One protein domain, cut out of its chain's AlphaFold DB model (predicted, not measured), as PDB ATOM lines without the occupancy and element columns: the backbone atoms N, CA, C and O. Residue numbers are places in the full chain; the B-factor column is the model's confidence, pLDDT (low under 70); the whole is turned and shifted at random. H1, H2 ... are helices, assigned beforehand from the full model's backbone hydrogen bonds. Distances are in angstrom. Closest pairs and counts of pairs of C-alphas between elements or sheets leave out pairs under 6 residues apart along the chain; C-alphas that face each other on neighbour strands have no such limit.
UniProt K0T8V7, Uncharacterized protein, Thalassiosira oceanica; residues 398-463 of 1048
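What this domain is: This is residues 398 to 463 of the 1048 residues of an uncharacterized protein of Thalassiosira oceanica (UniProt K0T8V7). The longest helix, H3, and H4 fold back on each other as a hairpin, H2 packs steeply at one end of H4, and short H5 follows beyond that end. The 66 printed residues, all helix by class, hold H1 to H5 in order. The whole is compact, radius of gyration of the C-alphas 11.9 A, with spans 37 by 22 by 20 A.

Where its parts are: Find C-alpha 424 at (188.945, 175.558, 133.887); H3 runs 20.9 A to residue 437. H4, residues 445 to 455, spans 15.7 A. Look for H2 at 406 to 413, H1 at 398 to 402, and H5 at 458 to 461, ending at (187.566, 166.167, 133.594).

How they stand to each other: H3 touches H4, a hairpin, at a shallow tilt of 20 degrees, opposite ways; closest C-alphas: Ser 435 and Pro 445, 6.1 A. H2 touches H4, closest C-alphas Ala 407 and Ser 455, 5.9 A. H1 only just touches H4, with 3 pairs of C-alphas within 8 A, closest His 401 and Ile 448. H5 and H4 meet only through their link. Every O i to N i+4 pair is within hydrogen-bond range in H1, H2 and H4, 8 of 10 in H3; H5 is too short.

The domain as a whole: C-alphas 440 and 463 are farthest apart, 37.8 A. The printed part has no cut and no long link. Confidence is under 70 at residues 416 to 419, 436 to 443, 445 and 457 to 463.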
ATOM      1  N   SER A 398     179.571 187.818 129.975       87.00
ATOM      2  CA  SER A 398     178.122 188.064 130.030       87.00
ATOM      3  C   SER A 398     177.511 188.165 128.625       87.00
ATOM      4  O   SER A 398     176.545 187.473 128.318       87.00
ATOM      5  N   THR A 399     178.106 188.945 127.715       86.75
ATOM      6  CA  THR A 399     177.639 189.054 126.319       86.75
ATOM      7  C   THR A 399     177.730 187.716 125.579       86.75
ATOM      8  O   THR A 399     176.828 187.361 124.823       86.75
ATOM      9  N   ARG A 400     178.787 186.929 125.822       90.31
ATOM     10  CA  ARG A 400     178.924 185.565 125.282       90.31
ATOM     11  C   ARG A 400     177.907 184.585 125.882       90.31
ATOM     12  O   ARG A 400     177.455 183.692 125.166       90.31
ATOM     13  N   HIS A 401     177.525 184.768 127.148       87.12
ATOM     14  CA  HIS A 401     176.559 183.923 127.857       87.12
ATOM     15  C   HIS A 401     175.143 184.030 127.279       87.12
ATOM     16  O   HIS A 401     174.483 183.008 127.110       87.12
ATOM     17  N   LEU A 402     174.713 185.236 126.884       82.75
ATOM     18  CA  LEU A 402     173.410 185.466 126.232       82.75
ATOM     19  C   LEU A 402     173.202 184.597 124.975       82.75
ATOM     20  O   LEU A 402     172.075 184.237 124.655       82.75
ATOM     21  N   ASN A 403     174.293 184.220 124.300       82.44
ATOM     22  CA  ASN A 403     174.293 183.372 123.106       82.44
ATOM     23  C   ASN A 403     174.736 181.915 123.384       82.44
ATOM     24  O   ASN A 403     175.002 181.175 122.437       82.44
ATOM     25  N   GLY A 404     174.893 181.508 124.653       80.62
ATOM     26  CA  GLY A 404     175.418 180.187 125.046       80.62
ATOM     27  C   GLY A 404     176.820 179.882 124.495       80.62
ATOM     28  O   GLY A 404     177.143 178.733 124.183       80.62
ATOM     29  N   GLY A 405     177.618 180.926 124.254       87.06
ATOM     30  CA  GLY A 405     178.823 180.856 123.436       87.06
ATOM     31  C   GLY A 405     180.133 180.670 124.200       87.06
ATOM     32  O   GLY A 405     181.152 180.405 123.555       87.06
ATOM     33  N   ASN A 406     180.170 180.808 125.530       89.31
ATOM     34  CA  ASN A 406     181.435 180.921 126.268       89.31
ATOM     35  C   ASN A 406     182.334 179.699 126.064       89.31
ATOM     36  O   ASN A 406     183.507 179.854 125.732       89.31
ATOM     37  N   ALA A 407     181.784 178.487 126.161       85.81
ATOM     38  CA  ALA A 407     182.547 177.262 125.924       85.81
ATOM     39  C   ALA A 407     183.096 177.157 124.490       85.81
ATOM     40  O   ALA A 407     184.176 176.601 124.284       85.81
ATOM     41  N   ARG A 408     182.390 177.701 123.486       87.75
ATOM     42  CA  ARG A 408     182.863 177.718 122.092       87.75
ATOM     43  C   ARG A 408     184.043 178.673 121.926       87.75
ATOM     44  O   ARG A 408     185.033 178.291 121.310       87.75
ATOM     45  N   HIS A 409     183.939 179.880 122.481       89.00
ATOM     46  CA  HIS A 409     184.995 180.889 122.396       89.00
ATOM     47  C   HIS A 409     186.233 180.481 123.210       89.00
ATOM     48  O   HIS A 409     187.322 180.429 122.646       89.00
ATOM     49  N   LEU A 410     186.077 180.042 124.464       87.94
ATOM     50  CA  LEU A 410     187.206 179.605 125.297       87.94
ATOM     51  C   LEU A 410     187.952 178.396 124.710       87.94
ATOM     52  O   LEU A 410     189.175 178.344 124.783       87.94
ATOM     53  N   ASN A 411     187.253 177.447 124.075       85.06
ATOM     54  CA  ASN A 411     187.890 176.329 123.364       85.06
ATOM     55  C   ASN A 411     188.670 176.751 122.104       85.06
ATOM     56  O   ASN A 411     189.522 175.989 121.645       85.06
ATOM     57  N   ALA A 412     188.360 177.911 121.518       86.56
ATOM     58  CA  ALA A 412     189.097 178.479 120.389       86.56
ATOM     59  C   ALA A 412     190.280 179.344 120.860       86.56
ATOM     60  O   ALA A 412     191.358 179.270 120.283       86.56
ATOM     61  N   GLU A 413     190.095 180.115 121.935       88.44
ATOM     62  CA  GLU A 413     191.091 181.048 122.485       88.44
ATOM     63  C   GLU A 413     192.170 180.359 123.335       88.44
ATOM     64  O   GLU A 413     193.322 180.781 123.324       88.44
ATOM     65  N   LEU A 414     191.812 179.299 124.070       82.88
ATOM     66  CA  LEU A 414     192.703 178.578 124.995       82.88
ATOM     67  C   LEU A 414     193.084 177.171 124.495       82.88
ATOM     68  O   LEU A 414     193.742 176.413 125.214       82.88
ATOM     69  N   GLY A 415     192.649 176.805 123.285       75.12
ATOM     70  CA  GLY A 415     192.831 175.479 122.692       75.12
ATOM     71  C   GLY A 415     192.080 174.352 123.419       75.12
ATOM     72  O   GLY A 415     191.560 174.515 124.520       75.12
ATOM     73  N   ARG A 416     192.038 173.162 122.806       67.69
ATOM     74  CA  ARG A 416     191.376 171.959 123.363       67.69
ATOM     75  C   ARG A 416     192.355 170.963 123.996       67.69
ATOM     76  O   ARG A 416     192.089 169.765 124.046       67.69
ATOM     77  N   GLU A 417     193.531 171.422 124.407       65.88
ATOM     78  CA  GLU A 417     194.603 170.523 124.828       65.88
ATOM     79  C   GLU A 417     194.409 169.933 126.231       65.88
ATOM     80  O   GLU A 417     193.740 170.481 127.108       65.88
ATOM     81  N   LYS A 418     195.138 168.837 126.485       59.06
ATOM     82  CA  LYS A 418     195.261 168.153 127.784       59.06
ATOM     83  C   LYS A 418     195.738 169.073 128.929       59.06
ATOM     84  O   LYS A 418     195.648 168.697 130.100       59.06
ATOM     85  N   TYR A 419     196.235 170.270 128.609       62.59
ATOM     86  CA  TYR A 419     196.622 171.312 129.562       62.59
ATOM     87  C   TYR A 419     195.495 172.311 129.877       62.59
ATOM     88  O   TYR A 419     195.424 172.764 131.020       62.59
ATOM     89  N   THR A 420     194.582 172.600 128.940       70.06
ATOM     90  CA  THR A 420     193.484 173.578 129.112       70.06
ATOM     91  C   THR A 420     192.510 173.162 130.215       70.06
ATOM     92  O   THR A 420     192.055 173.999 130.993       70.06
ATOM     93  N   ILE A 421     192.325 171.852 130.412       73.00
ATOM     94  CA  ILE A 421     191.637 171.253 131.570       73.00
ATOM     95  C   ILE A 421     192.116 171.839 132.919       73.00
ATOM     96  O   ILE A 421     191.316 172.065 133.824       73.00
ATOM     97  N   LYS A 422     193.411 172.160 133.063       75.50
ATOM     98  CA  LYS A 422     193.986 172.728 134.302       75.50
ATOM     99  C   LYS A 422     193.716 174.230 134.474       75.50
ATOM    100  O   LYS A 422     194.053 174.795 135.518       75.50
ATOM    101  N   LEU A 423     193.141 174.884 133.463       79.38
ATOM    102  CA  LEU A 423     192.734 176.288 133.491       79.38
ATOM    103  C   LEU A 423     191.258 176.455 133.869       79.38
ATOM    104  O   LEU A 423     190.929 177.470 134.478       79.38
ATOM    105  N   VAL A 424     190.392 175.466 133.604       78.25
ATOM    106  CA  VAL A 424     188.945 175.558 133.887       78.25
ATOM    107  C   VAL A 424     188.652 175.981 135.341       78.25
ATOM    108  O   VAL A 424     187.966 176.989 135.522       78.25
ATOM    109  N   PRO A 425     189.243 175.371 136.397       77.94
ATOM    110  CA  PRO A 425     188.996 175.809 137.777       77.94
ATOM    111  C   PRO A 425     189.505 177.228 138.079       77.94
ATOM    112  O   PRO A 425     188.979 177.900 138.967       77.94
ATOM    113  N   LYS A 426     190.522 177.708 137.344       81.38
ATOM    114  CA  LYS A 426     191.032 179.080 137.477       81.38
ATOM    115  C   LYS A 426     190.065 180.083 136.853       81.38
ATOM    116  O   LYS A 426     189.765 181.081 137.492       81.38
ATOM    117  N   VAL A 427     189.546 179.801 135.656       81.69
ATOM    118  CA  VAL A 427     188.587 180.675 134.957       81.69
ATOM    119  C   VAL A 427     187.279 180.795 135.743       81.69
ATOM    120  O   VAL A 427     186.820 181.912 135.965       81.69
ATOM    121  N   LEU A 428     186.742 179.691 136.278       82.06
ATOM    122  CA  LEU A 428     185.560 179.735 137.156       82.06
ATOM    123  C   LEU A 428     185.811 180.575 138.427       82.06
ATOM    124  O   LEU A 428     184.961 181.366 138.836       82.06
ATOM    125  N   ARG A 429     187.010 180.480 139.026       80.62
ATOM    126  CA  ARG A 429     187.417 181.341 140.153       80.62
ATOM    127  C   ARG A 429     187.573 182.813 139.739       80.62
ATOM    128  O   ARG A 429     187.242 183.689 140.535       80.62
ATOM    129  N   CYS A 430     188.048 183.098 138.526       81.44
ATOM    130  CA  CYS A 430     188.128 184.461 137.996       81.44
ATOM    131  C   CYS A 430     186.739 185.074 137.783       81.44
ATOM    132  O   CYS A 430     186.541 186.212 138.186       81.44
ATOM    133  N   ILE A 431     185.758 184.322 137.268       81.00
ATOM    134  CA  ILE A 431     184.370 184.796 137.105       81.00
ATOM    135  C   ILE A 431     183.782 185.242 138.450       81.00
ATOM    136  O   ILE A 431     183.325 186.378 138.561       81.00
ATOM    137  N   LYS A 432     183.901 184.409 139.499       77.25
ATOM    138  CA  LYS A 432     183.475 184.760 140.871       77.25
ATOM    139  C   LYS A 432     184.252 185.947 141.474       77.25
ATOM    140  O   LYS A 432     183.772 186.572 142.415       77.25
ATOM    141  N   ARG A 433     185.449 186.266 140.966       78.00
ATOM    142  CA  ARG A 433     186.216 187.451 141.384       78.00
ATOM    143  C   ARG A 433     185.769 188.709 140.642       78.00
ATOM    144  O   ARG A 433     185.587 189.743 141.268       78.00
ATOM    145  N   TYR A 434     185.616 188.630 139.324       78.88
ATOM    146  CA  TYR A 434     185.264 189.778 138.487       78.88
ATOM    147  C   TYR A 434     183.808 190.217 138.689       78.88
ATOM    148  O   TYR A 434     183.496 191.387 138.504       78.88
ATOM    149  N   SER A 435     182.933 189.317 139.153       70.56
ATOM    150  CA  SER A 435     181.553 189.647 139.526       70.56
ATOM    151  C   SER A 435     181.410 190.664 140.663       70.56
ATOM    152  O   SER A 435     180.313 191.179 140.862       70.56
ATOM    153  N   SER A 436     182.476 190.945 141.419       68.81
ATOM    154  CA  SER A 436     182.493 192.036 142.402       68.81
ATOM    155  C   SER A 436     182.523 193.422 141.744       68.81
ATOM    156  O   SER A 436     182.006 194.365 142.324       68.81
ATOM    157  N   ASP A 437     183.067 193.532 140.527       66.00
ATOM    158  CA  ASP A 437     183.211 194.784 139.764       66.00
ATOM    159  C   ASP A 437     182.118 194.929 138.672       66.00
ATOM    160  O   ASP A 437     182.318 195.587 137.647       66.00
ATOM    161  N   ARG A 438     180.973 194.247 138.836       64.56
ATOM    162  CA  ARG A 438     179.926 194.107 137.805       64.56
ATOM    163  C   ARG A 438     178.956 195.296 137.738       64.56
ATOM    164  O   ARG A 438     178.765 196.006 138.720       64.56
ATOM    165  N   THR A 439     178.271 195.464 136.604       59.00
ATOM    166  CA  THR A 439     177.098 196.356 136.490       59.00
ATOM    167  C   THR A 439     175.819 195.666 136.966       59.00
ATOM    168  O   THR A 439     175.744 194.433 136.971       59.00
ATOM    169  N   ALA A 440     174.794 196.448 137.321       54.97
ATOM    170  CA  ALA A 440     173.471 195.928 137.679       54.97
ATOM    171  C   ALA A 440     172.868 195.064 136.554       54.97
ATOM    172  O   ALA A 440     172.356 193.980 136.814       54.97
ATOM    173  N   ASP A 441     173.043 195.493 135.303       54.22
ATOM    174  CA  ASP A 441     172.456 194.902 134.087       54.22
ATOM    175  C   ASP A 441     173.188 193.640 133.587       54.22
ATOM    176  O   ASP A 441     172.935 193.153 132.484       54.22
ATOM    177  N   SER A 442     174.157 193.127 134.351       60.75
ATOM    178  CA  SER A 442     175.003 192.003 133.937       60.75
ATOM    179  C   SER A 442     174.503 190.654 134.461       60.75
ATOM    180  O   SER A 442     174.025 190.536 135.593       60.75
ATOM    181  N   SER A 443     174.652 189.613 133.632       68.00
ATOM    182  CA  SER A 443     174.245 188.235 133.941       68.00
ATOM    183  C   SER A 443     174.796 187.760 135.287       68.00
ATOM    184  O   SER A 443     175.885 188.170 135.707       68.00
ATOM    185  N   THR A 444     174.068 186.883 135.986       70.38
ATOM    186  CA  THR A 444     174.511 186.427 137.309       70.38
ATOM    187  C   THR A 444     175.791 185.586 137.195       70.38
ATOM    188  O   THR A 444     175.982 184.863 136.213       70.38
ATOM    189  N   PRO A 445     176.691 185.620 138.197       69.62
ATOM    190  CA  PRO A 445     177.969 184.903 138.098       69.62
ATOM    191  C   PRO A 445     177.760 183.389 138.030       69.62
ATOM    192  O   PRO A 445     178.577 182.657 137.470       69.62
ATOM    193  N   LEU A 446     176.646 182.934 138.604       71.81
ATOM    194  CA  LEU A 446     176.232 181.544 138.672       71.81
ATOM    195  C   LEU A 446     175.675 181.044 137.333       71.81
ATOM    196  O   LEU A 446     176.017 179.928 136.955       71.81
ATOM    197  N   SER A 447     174.959 181.862 136.544       80.44
ATOM    198  CA  SER A 447     174.482 181.434 135.218       80.44
ATOM    199  C   SER A 447     175.641 181.209 134.233       80.44
ATOM    200  O   SER A 447     175.688 180.174 133.564       80.44
ATOM    201  N   ILE A 448     176.633 182.108 134.222       82.56
ATOM    202  CA  ILE A 448     177.874 181.964 133.434       82.56
ATOM    203  C   ILE A 448     178.684 180.751 133.929       82.56
ATOM    204  O   ILE A 448     179.170 179.941 133.137       82.56
ATOM    205  N   THR A 449     178.804 180.584 135.251       81.94
ATOM    206  CA  THR A 449     179.488 179.432 135.865       81.94
ATOM    207  C   THR A 449     178.809 178.109 135.499       81.94
ATOM    208  O   THR A 449     179.498 177.141 135.181       81.94
ATOM    209  N   PHE A 450     177.474 178.064 135.490       79.06
ATOM    210  CA  PHE A 450     176.689 176.889 135.118       79.06
ATOM    211  C   PHE A 450     176.824 176.542 133.631       79.06
ATOM    212  O   PHE A 450     177.058 175.378 133.309       79.06
ATOM    213  N   GLU A 451     176.736 177.527 132.728       85.38
ATOM    214  CA  GLU A 451     176.962 177.330 131.286       85.38
ATOM    215  C   GLU A 451     178.303 176.624 131.047       85.38
ATOM    216  O   GLU A 451     178.360 175.585 130.381       85.38
ATOM    217  N   LEU A 452     179.373 177.147 131.650       83.25
ATOM    218  CA  LEU A 452     180.719 176.590 131.542       83.25
ATOM    219  C   LEU A 452     180.831 175.201 132.174       83.25
ATOM    220  O   LEU A 452     181.416 174.308 131.565       83.25
ATOM    221  N   ILE A 453     180.232 174.977 133.345       78.88
ATOM    222  CA  ILE A 453     180.205 173.654 133.983       78.88
ATOM    223  C   ILE A 453     179.451 172.624 133.122       78.88
ATOM    224  O   ILE A 453     179.850 171.462 133.069       78.88
ATOM    225  N   LYS A 454     178.398 173.027 132.406       79.12
ATOM    226  CA  LYS A 454     177.636 172.124 131.533       79.12
ATOM    227  C   LYS A 454     178.340 171.836 130.203       79.12
ATOM    228  O   LYS A 454     178.205 170.731 129.682       79.12
ATOM    229  N   SER A 455     179.068 172.805 129.641       80.19
ATOM    230  CA  SER A 455     179.506 172.768 128.233       80.19
ATOM    231  C   SER A 455     181.020 172.845 127.984       80.19
ATOM    232  O   SER A 455     181.460 172.526 126.877       80.19
ATOM    233  N   TRP A 456     181.846 173.215 128.972       81.31
ATOM    234  CA  TRP A 456     183.284 173.444 128.782       81.31
ATOM    235  C   TRP A 456     184.161 172.422 129.527       81.31
ATOM    236  O   TRP A 456     184.414 172.539 130.724       81.31
ATOM    237  N   MET A 457     184.632 171.400 128.800       67.50
ATOM    238  CA  MET A 457     185.601 170.357 129.215       67.50
ATOM    239  C   MET A 457     185.262 169.520 130.476       67.50
ATOM    240  O   MET A 457     185.963 168.557 130.789       67.50
ATOM    241  N   MET A 458     184.169 169.795 131.194       64.94
ATOM    242  CA  MET A 458     183.722 168.987 132.343       64.94
ATOM    243  C   MET A 458     183.480 167.499 132.002       64.94
ATOM    244  O   MET A 458     183.954 166.650 132.762       64.94
ATOM    245  N   PRO A 459     182.885 167.119 130.845       61.94
ATOM    246  CA  PRO A 459     182.784 165.714 130.424       61.94
ATOM    247  C   PRO A 459     184.129 165.013 130.160       61.94
ATOM    248  O   PRO A 459     184.160 163.806 129.915       61.94
ATOM    249  N   GLU A 460     185.240 165.749 130.160       63.66
ATOM    250  CA  GLU A 460     186.604 165.242 129.974       63.66
ATOM    251  C   GLU A 460     187.351 165.218 131.317       63.66
ATOM    252  O   GLU A 460     188.037 164.238 131.610       63.66
ATOM    253  N   MET A 461     187.126 166.210 132.191       60.50
ATOM    254  CA  MET A 461     187.566 166.167 133.594       60.50
ATOM    255  C   MET A 461     186.957 164.994 134.368       60.50
ATOM    256  O   MET A 461     187.686 164.288 135.060       60.50
ATOM    257  N   CYS A 462     185.662 164.709 134.208       54.88
ATOM    258  CA  CYS A 462     185.019 163.572 134.882       54.88
ATOM    259  C   CYS A 462     185.544 162.197 134.414       54.88
ATOM    260  O   CYS A 462     185.362 161.204 135.114       54.88
ATOM    261  N   ARG A 463     186.227 162.129 133.259       48.47
ATOM    262  CA  ARG A 463     186.927 160.924 132.768       48.47
ATOM    263  C   ARG A 463     188.412 160.876 133.161       48.47
ATOM    264  O   ARG A 463     189.073 159.869 132.929       48.47
TER     265      ARG A 463